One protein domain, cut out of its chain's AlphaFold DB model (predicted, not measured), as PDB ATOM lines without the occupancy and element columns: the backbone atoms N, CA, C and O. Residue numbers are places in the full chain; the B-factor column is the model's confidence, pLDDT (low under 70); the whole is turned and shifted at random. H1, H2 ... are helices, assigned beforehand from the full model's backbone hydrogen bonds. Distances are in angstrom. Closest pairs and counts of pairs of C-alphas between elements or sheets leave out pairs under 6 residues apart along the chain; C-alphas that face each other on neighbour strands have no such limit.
ATOM      1  N   GLY A   2     254.508 258.295 255.986       86.94
ATOM      2  CA  GLY A   2     253.607 257.899 257.088       86.94
ATOM      3  C   GLY A   2     254.000 256.623 257.851       86.94
ATOM      4  O   GLY A   2     254.073 256.652 259.071       86.94
ATOM      5  N   LYS A   3     254.383 255.544 257.151       92.25
ATOM      6  CA  LYS A   3     254.886 254.309 257.794       92.25
ATOM      7  C   LYS A   3     256.121 254.529 258.679       92.25
ATOM      8  O   LYS A   3     256.254 253.907 259.720       92.25
ATOM      9  N   ARG A   4     257.020 255.437 258.280       95.62
ATOM     10  CA  ARG A   4     258.224 255.758 259.060       95.62
ATOM     11  C   ARG A   4     257.871 256.510 260.342       95.62
ATOM     12  O   ARG A   4     258.457 256.234 261.376       95.62
ATOM     13  N   ILE A   5     256.901 257.421 260.267       95.38
ATOM     14  CA  ILE A   5     256.375 258.118 261.447       95.38
ATOM     15  C   ILE A   5     255.714 257.111 262.392       95.38
ATOM     16  O   ILE A   5     256.024 257.115 263.575       95.38
ATOM     17  N   MET A   6     254.875 256.210 261.870       95.69
ATOM     18  CA  MET A   6     254.250 255.161 262.681       95.69
ATOM     19  C   MET A   6     255.269 254.252 263.358       95.69
ATOM     20  O   MET A   6     255.109 253.971 264.536       95.69
ATOM     21  N   GLN A   7     256.336 253.863 262.654       97.94
ATOM     22  CA  GLN A   7     257.421 253.098 263.267       97.94
ATOM     23  C   GLN A   7     258.037 253.854 264.446       97.94
ATOM     24  O   GLN A   7     258.129 253.311 265.535       97.94
ATOM     25  N   MET A   8     258.390 255.128 264.257       97.94
ATOM     26  CA  MET A   8     258.987 255.934 265.328       97.94
ATOM     27  C   MET A   8     258.046 256.118 266.527       97.94
ATOM     28  O   MET A   8     258.506 256.130 267.665       97.94
ATOM     29  N   LEU A   9     256.740 256.270 266.281       97.31
ATOM     30  CA  LEU A   9     255.735 256.338 267.341       97.31
ATOM     31  C   LEU A   9     255.606 255.002 268.076       97.31
ATOM     32  O   LEU A   9     255.565 255.002 269.301       97.31
ATOM     33  N   ASN A  10     255.579 253.881 267.353       97.62
ATOM     34  CA  ASN A  10     255.507 252.551 267.951       97.62
ATOM     35  C   ASN A  10     256.729 252.263 268.828       97.62
ATOM     36  O   ASN A  10     256.579 251.888 269.985       97.62
ATOM     37  N   ASP A  11     257.931 252.544 268.317       98.25
ATOM     38  CA  ASP A  11     259.181 252.362 269.058       98.25
ATOM     39  C   ASP A  11     259.202 253.201 270.348       98.25
ATOM     40  O   ASP A  11     259.758 252.793 271.366       98.25
ATOM     41  N   PHE A  12     258.602 254.396 270.318       98.25
ATOM     42  CA  PHE A  12     258.446 255.235 271.503       98.25
ATOM     43  C   PHE A  12     257.423 254.653 272.487       98.25
ATOM     44  O   PHE A  12     257.704 254.596 273.681       98.25
ATOM     45  N   ILE A  13     256.261 254.208 271.996       97.25
ATOM     46  CA  ILE A  13     255.206 253.590 272.813       97.25
ATOM     47  C   ILE A  13     255.765 252.390 273.578       97.25
ATOM     48  O   ILE A  13     255.617 252.326 274.795       97.25
ATOM     49  N   GLU A  14     256.450 251.483 272.881       96.00
ATOM     50  CA  GLU A  14     256.992 250.255 273.470       96.00
ATOM     51  C   GLU A  14     258.117 250.517 274.479       96.00
ATOM     52  O   GLU A  14     258.267 249.763 275.440       96.00
ATOM     53  N   ARG A  15     258.913 251.576 274.277       97.88
ATOM     54  CA  ARG A  15     260.070 251.876 275.131       97.88
ATOM     55  C   ARG A  15     259.727 252.723 276.354       97.88
ATOM     56  O   ARG A  15     260.329 252.524 277.404       97.88
ATOM     57  N   GLU A  16     258.821 253.687 276.212       98.31
ATOM     58  CA  GLU A  16     258.655 254.773 277.190       98.31
ATOM     59  C   GLU A  16     257.330 254.715 277.959       98.31
ATOM     60  O   GLU A  16     257.236 255.271 279.055       98.31
ATOM     61  N   LEU A  17     256.279 254.092 277.408       97.69
ATOM     62  CA  LEU A  17     254.960 254.138 278.036       97.69
ATOM     63  C   LEU A  17     254.763 253.002 279.052       97.69
ATOM     64  O   LEU A  17     255.115 251.852 278.787       97.69
ATOM     65  N   PRO A  18     254.142 253.280 280.216       96.38
ATOM     66  CA  PRO A  18     253.745 252.235 281.152       96.38
ATOM     67  C   PRO A  18     252.732 251.271 280.526       96.38
ATOM     68  O   PRO A  18     251.881 251.684 279.741       96.38
ATOM     69  N   SER A  19     252.718 250.015 280.980       93.19
ATOM     70  CA  SER A  19     251.765 248.991 280.514       93.19
ATOM     71  C   SER A  19     250.292 249.325 280.782       93.19
ATOM     72  O   SER A  19     249.401 248.750 280.165       93.19
ATOM     73  N   SER A  20     250.016 250.258 281.697       94.50
ATOM     74  CA  SER A  20     248.671 250.770 281.968       94.50
ATOM     75  C   SER A  20     248.217 251.857 280.987       94.50
ATOM     76  O   SER A  20     247.082 252.322 281.084       94.50
ATOM     77  N   CYS A  21     249.097 252.332 280.100       96.69
ATOM     78  CA  CYS A  21     248.765 253.378 279.143       96.69
ATOM     79  C   CYS A  21     247.840 252.824 278.055       96.69
ATOM     80  O   CYS A  21     248.146 251.826 277.406       96.69
ATOM     81  N   TYR A  22     246.704 253.485 277.847       92.94
ATOM     82  CA  TYR A  22     245.762 253.131 276.795       92.94
ATOM     83  C   TYR A  22     245.972 254.040 275.583       92.94
ATOM     84  O   TYR A  22     245.686 255.235 275.646       92.94
ATOM     85  N   VAL A  23     246.464 253.466 274.484       95.06
ATOM     86  CA  VAL A  23     246.679 254.165 273.211       95.06
ATOM     87  C   VAL A  23     245.592 253.744 272.228       95.06
ATOM     88  O   VAL A  23     245.389 252.555 271.990       95.06
ATOM     89  N   ASN A  24     244.884 254.710 271.643       94.12
ATOM     90  CA  ASN A  24     243.873 254.468 270.616       94.12
ATOM     91  C   ASN A  24     244.111 255.347 269.381       94.12
ATOM     92  O   ASN A  24     244.822 256.348 269.430       94.12
ATOM     93  N   LEU A  25     243.505 254.958 268.261       93.88
ATOM     94  CA  LEU A  25     243.542 255.715 267.015       93.88
ATOM     95  C   LEU A  25     242.227 255.569 266.250       93.88
ATOM     96  O   LEU A  25     241.453 254.642 266.492       93.88
ATOM     97  N   ILE A  26     241.987 256.496 265.324       93.38
ATOM     98  CA  ILE A  26     240.894 256.416 264.356       93.38
ATOM     99  C   ILE A  26     241.494 255.975 263.025       93.38
ATOM    100  O   ILE A  26     242.348 256.659 262.465       93.38
ATOM    101  N   ALA A  27     241.078 254.801 262.555       93.06
ATOM    102  CA  ALA A  27     241.541 254.219 261.305       93.06
ATOM    103  C   ALA A  27     240.453 254.344 260.235       93.06
ATOM    104  O   ALA A  27     239.527 253.536 260.195       93.06
ATOM    105  N   ASP A  28     240.568 255.349 259.367       90.38
ATOM    106  CA  ASP A  28     239.623 255.543 258.267       90.38
ATOM    107  C   ASP A  28     239.872 254.550 257.120       90.38
ATOM    108  O   ASP A  28     241.015 254.252 256.752       90.38
ATOM    109  N   GLY A  29     238.788 254.056 256.514       90.19
ATOM    110  CA  GLY A  29     238.850 253.127 255.384       90.19
ATOM    111  C   GLY A  29     239.678 251.876 255.699       90.19
ATOM    112  O   GLY A  29     239.414 251.186 256.678       90.19
ATOM    113  N   ASN A  30     240.699 251.602 254.880       92.94
ATOM    114  CA  ASN A  30     241.578 250.432 255.027       92.94
ATOM    115  C   ASN A  30     242.850 250.720 255.848       92.94
ATOM    116  O   ASN A  30     243.801 249.944 255.820       92.94
ATOM    117  N   ALA A  31     242.924 251.845 256.570       94.06
ATOM    118  CA  ALA A  31     244.109 252.161 257.370       94.06
ATOM    119  C   ALA A  31     244.316 251.180 258.541       94.06
ATOM    120  O   ALA A  31     245.439 251.034 259.021       94.06
ATOM    121  N   TYR A  32     243.266 250.473 258.975       93.50
ATOM    122  CA  TYR A  32     243.355 249.478 260.046       93.50
ATOM    123  C   TYR A  32     244.356 248.356 259.716       93.50
ATOM    124  O   TYR A  32     245.080 247.928 260.610       93.50
ATOM    125  N   ASP A  33     244.489 247.965 258.441       94.75
ATOM    126  CA  ASP A  33     245.468 246.965 257.984       94.75
ATOM    127  C   ASP A  33     246.918 247.412 258.215       94.75
ATOM    128  O   ASP A  33     247.816 246.600 258.448       94.75
ATOM    129  N   LEU A  34     247.173 248.722 258.139       94.69
ATOM    130  CA  LEU A  34     248.476 249.282 258.472       94.69
ATOM    131  C   LEU A  34     248.705 249.246 259.981       94.69
ATOM    132  O   LEU A  34     249.770 248.832 260.421       94.69
ATOM    133  N   TYR A  35     247.730 249.693 260.771       96.25
ATOM    134  CA  TYR A  35     247.882 249.783 262.223       96.25
ATOM    135  C   TYR A  35     247.959 248.414 262.902       96.25
ATOM    136  O   TYR A  35     248.688 248.270 263.880       96.25
ATOM    137  N   ALA A  36     247.314 247.393 262.334       96.19
ATOM    138  CA  ALA A  36     247.442 246.010 262.782       96.19
ATOM    139  C   ALA A  36     248.899 245.506 262.746       96.19
ATOM    140  O   ALA A  36     249.292 244.701 263.584       96.19
ATOM    141  N   GLN A  37     249.738 246.028 261.838       96.19
ATOM    142  CA  GLN A  37     251.173 245.694 261.782       96.19
ATOM    143  C   GLN A  37     251.952 246.199 263.006       96.19
ATOM    144  O   GLN A  37     253.057 245.728 263.253       96.19
ATOM    145  N   TYR A  38     251.378 247.135 263.764       96.69
ATOM    146  CA  TYR A  38     251.937 247.714 264.986       96.69
ATOM    147  C   TYR A  38     251.180 247.249 266.245       96.69
ATOM    148  O   TYR A  38     251.216 247.915 267.271       96.69
ATOM    149  N   GLY A  39     250.433 246.141 266.169       95.88
ATOM    150  CA  GLY A  39     249.753 245.553 267.331       95.88
ATOM    151  C   GLY A  39     248.456 246.248 267.760       95.88
ATOM    152  O   GLY A  39     247.908 245.914 268.807       95.88
ATOM    153  N   PHE A  40     247.931 247.191 266.971       96.25
ATOM    154  CA  PHE A  40     246.602 247.749 267.227       96.25
ATOM    155  C   PHE A  40     245.508 246.746 266.850       96.25
ATOM    156  O   PHE A  40     245.502 246.207 265.744       96.25
ATOM    157  N   GLU A  41     244.530 246.572 267.738       95.31
ATOM    158  CA  GLU A  41     243.382 245.687 267.532       95.31
ATOM    159  C   GLU A  41     242.051 246.460 267.541       95.31
ATOM    160  O   GLU A  41     241.929 247.500 268.204       95.31
ATOM    161  N   PRO A  42     241.010 245.964 266.844       93.50
ATOM    162  CA  PRO A  42     239.668 246.516 266.966       93.50
ATOM    163  C   PRO A  42     239.138 246.405 268.403       93.50
ATOM    164  O   PRO A  42     239.046 245.320 268.967       93.50
ATOM    165  N   VAL A  43     238.707 247.532 268.975       92.88
ATOM    166  CA  VAL A  43     238.101 247.574 270.324       92.88
ATOM    167  C   VAL A  43     236.565 247.497 270.314       92.88
ATOM    168  O   VAL A  43     235.936 247.358 271.366       92.88
ATOM    169  N   TRP A  44     235.933 247.568 269.137       88.62
ATOM    170  CA  TRP A  44     234.498 247.300 268.947       88.62
ATOM    171  C   TRP A  44     234.234 245.780 269.065       88.62
ATOM    172  O   TRP A  44     235.035 245.007 268.546       88.62
ATOM    173  N   PRO A  45     233.142 245.304 269.709       91.19
ATOM    174  CA  PRO A  45     231.973 246.047 270.183       91.19
ATOM    175  C   PRO A  45     232.079 246.697 271.557       91.19
ATOM    176  O   PRO A  45     231.191 247.460 271.932       91.19
ATOM    177  N   LYS A  46     233.150 246.429 272.304       92.00
ATOM    178  CA  LYS A  46     233.288 246.891 273.689       92.00
ATOM    179  C   LYS A  46     233.412 248.416 273.799       92.00
ATOM    180  O   LYS A  46     232.853 249.000 274.720       92.00
ATOM    181  N   SER A  47     234.092 249.046 272.844       88.31
ATOM    182  CA  SER A  47     234.299 250.494 272.780       88.31
ATOM    183  C   SER A  47     234.048 251.008 271.363       88.31
ATOM    184  O   SER A  47     234.487 250.400 270.387       88.31
ATOM    185  N   ARG A  48     233.349 252.143 271.231       89.94
ATOM    186  CA  ARG A  48     233.028 252.774 269.940       89.94
ATOM    187  C   ARG A  48     233.610 254.185 269.879       89.94
ATOM    188  O   ARG A  48     233.347 254.986 270.769       89.94
ATOM    189  N   GLY A  49     234.365 254.491 268.822       90.00
ATOM    190  CA  GLY A  49     234.782 255.864 268.521       90.00
ATOM    191  C   GLY A  49     233.574 256.737 268.165       90.00
ATOM    192  O   GLY A  49     232.653 256.275 267.490       90.00
ATOM    193  N   MET A  50     233.550 257.982 268.636       92.00
ATOM    194  CA  MET A  50     232.436 258.919 268.452       92.00
ATOM    195  C   MET A  50     232.981 260.305 268.092       92.00
ATOM    196  O   MET A  50     233.996 260.723 268.643       92.00
ATOM    197  N   GLY A  51     232.302 261.028 267.199       93.25
ATOM    198  CA  GLY A  51     232.653 262.396 266.802       93.25
ATOM    199  C   GLY A  51     231.408 263.275 266.668       93.25
ATOM    200  O   GLY A  51     230.331 262.773 266.349       93.25
ATOM    201  N   LYS A  52     231.542 264.583 266.925       94.75
ATOM    202  CA  LYS A  52     230.478 265.585 266.751       94.75
ATOM    203  C   LYS A  52     230.998 266.723 265.875       94.75
ATOM    204  O   LYS A  52     231.986 267.354 266.235       94.75
ATOM    205  N   VAL A  53     230.315 266.988 264.766       90.81
ATOM    206  CA  VAL A  53     230.513 268.187 263.936       90.81
ATOM    207  C   VAL A  53     229.363 269.150 264.246       90.81
ATOM    208  O   VAL A  53     228.237 268.689 264.446       90.81
ATOM    209  N   ILE A  54     229.654 270.447 264.370       90.00
ATOM    210  CA  ILE A  54     228.662 271.511 264.612       90.00
ATOM    211  C   ILE A  54     228.538 272.343 263.343       90.00
ATOM    212  O   ILE A  54     229.606 272.664 262.778       90.00
TER     213      ILE A  54
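This is residues 2 to 54 of the 54 residues of the protein "AttT protein" of Sphingobacterium sp. JB170 (UniProt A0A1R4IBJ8). A long helix, H1, stands along one side of a loose domain, and a wide loop, residues 17 to 31, turns past its end and folds back to a short helix, H2, whose last residues come near the middle of H1. From there a tail without a named element, residues 39 to 54, runs away from H1 to the far side of the domain. The printed part has 53 residues, with two named helices in the order H1, H2 and no named strand. The class is all helix, though the helices hold 22 of the 53 printed residues, under half. The whole is loose, with a radius of gyration of the C-alphas of 12.7 A, and spans 36 by 26 by 24 A.

H1 is residues 2 to 16, beginning at C-alpha 2 (253.607, 257.899, 257.088) and measuring 21.0 A from first to last C-alpha. H2 is residues 32 to 38, 10.1 A long, and ends at C-alpha 38 (251.937, 247.714, 264.986). The last C-alpha, 54, is at (228.662, 271.511, 264.612).

H1 and H2 are close but not clearly touching, with 2 pairs of C-alphas within 8 A. Their closest C-alphas, those of Asn 10 and Tyr 38, are 6.7 A apart. The helices run the same way at a steep tilt of 43 degrees. Every O i to N i+4 pair is within hydrogen-bond range in H1; in H2 1 of 3 is, beside 3 of 4 O i to N i+3 pairs.

The C-alphas farthest apart, those of Arg 15 and Ile 54, are 38.5 A apart. Residues 14 to 20, of which 14 to 16 belong to H1, stand free. The link from H1 to H2 is long, with 15 residues. The printed part has no cut; its mean pLDDT is 94.2, and no printed residue is under 70.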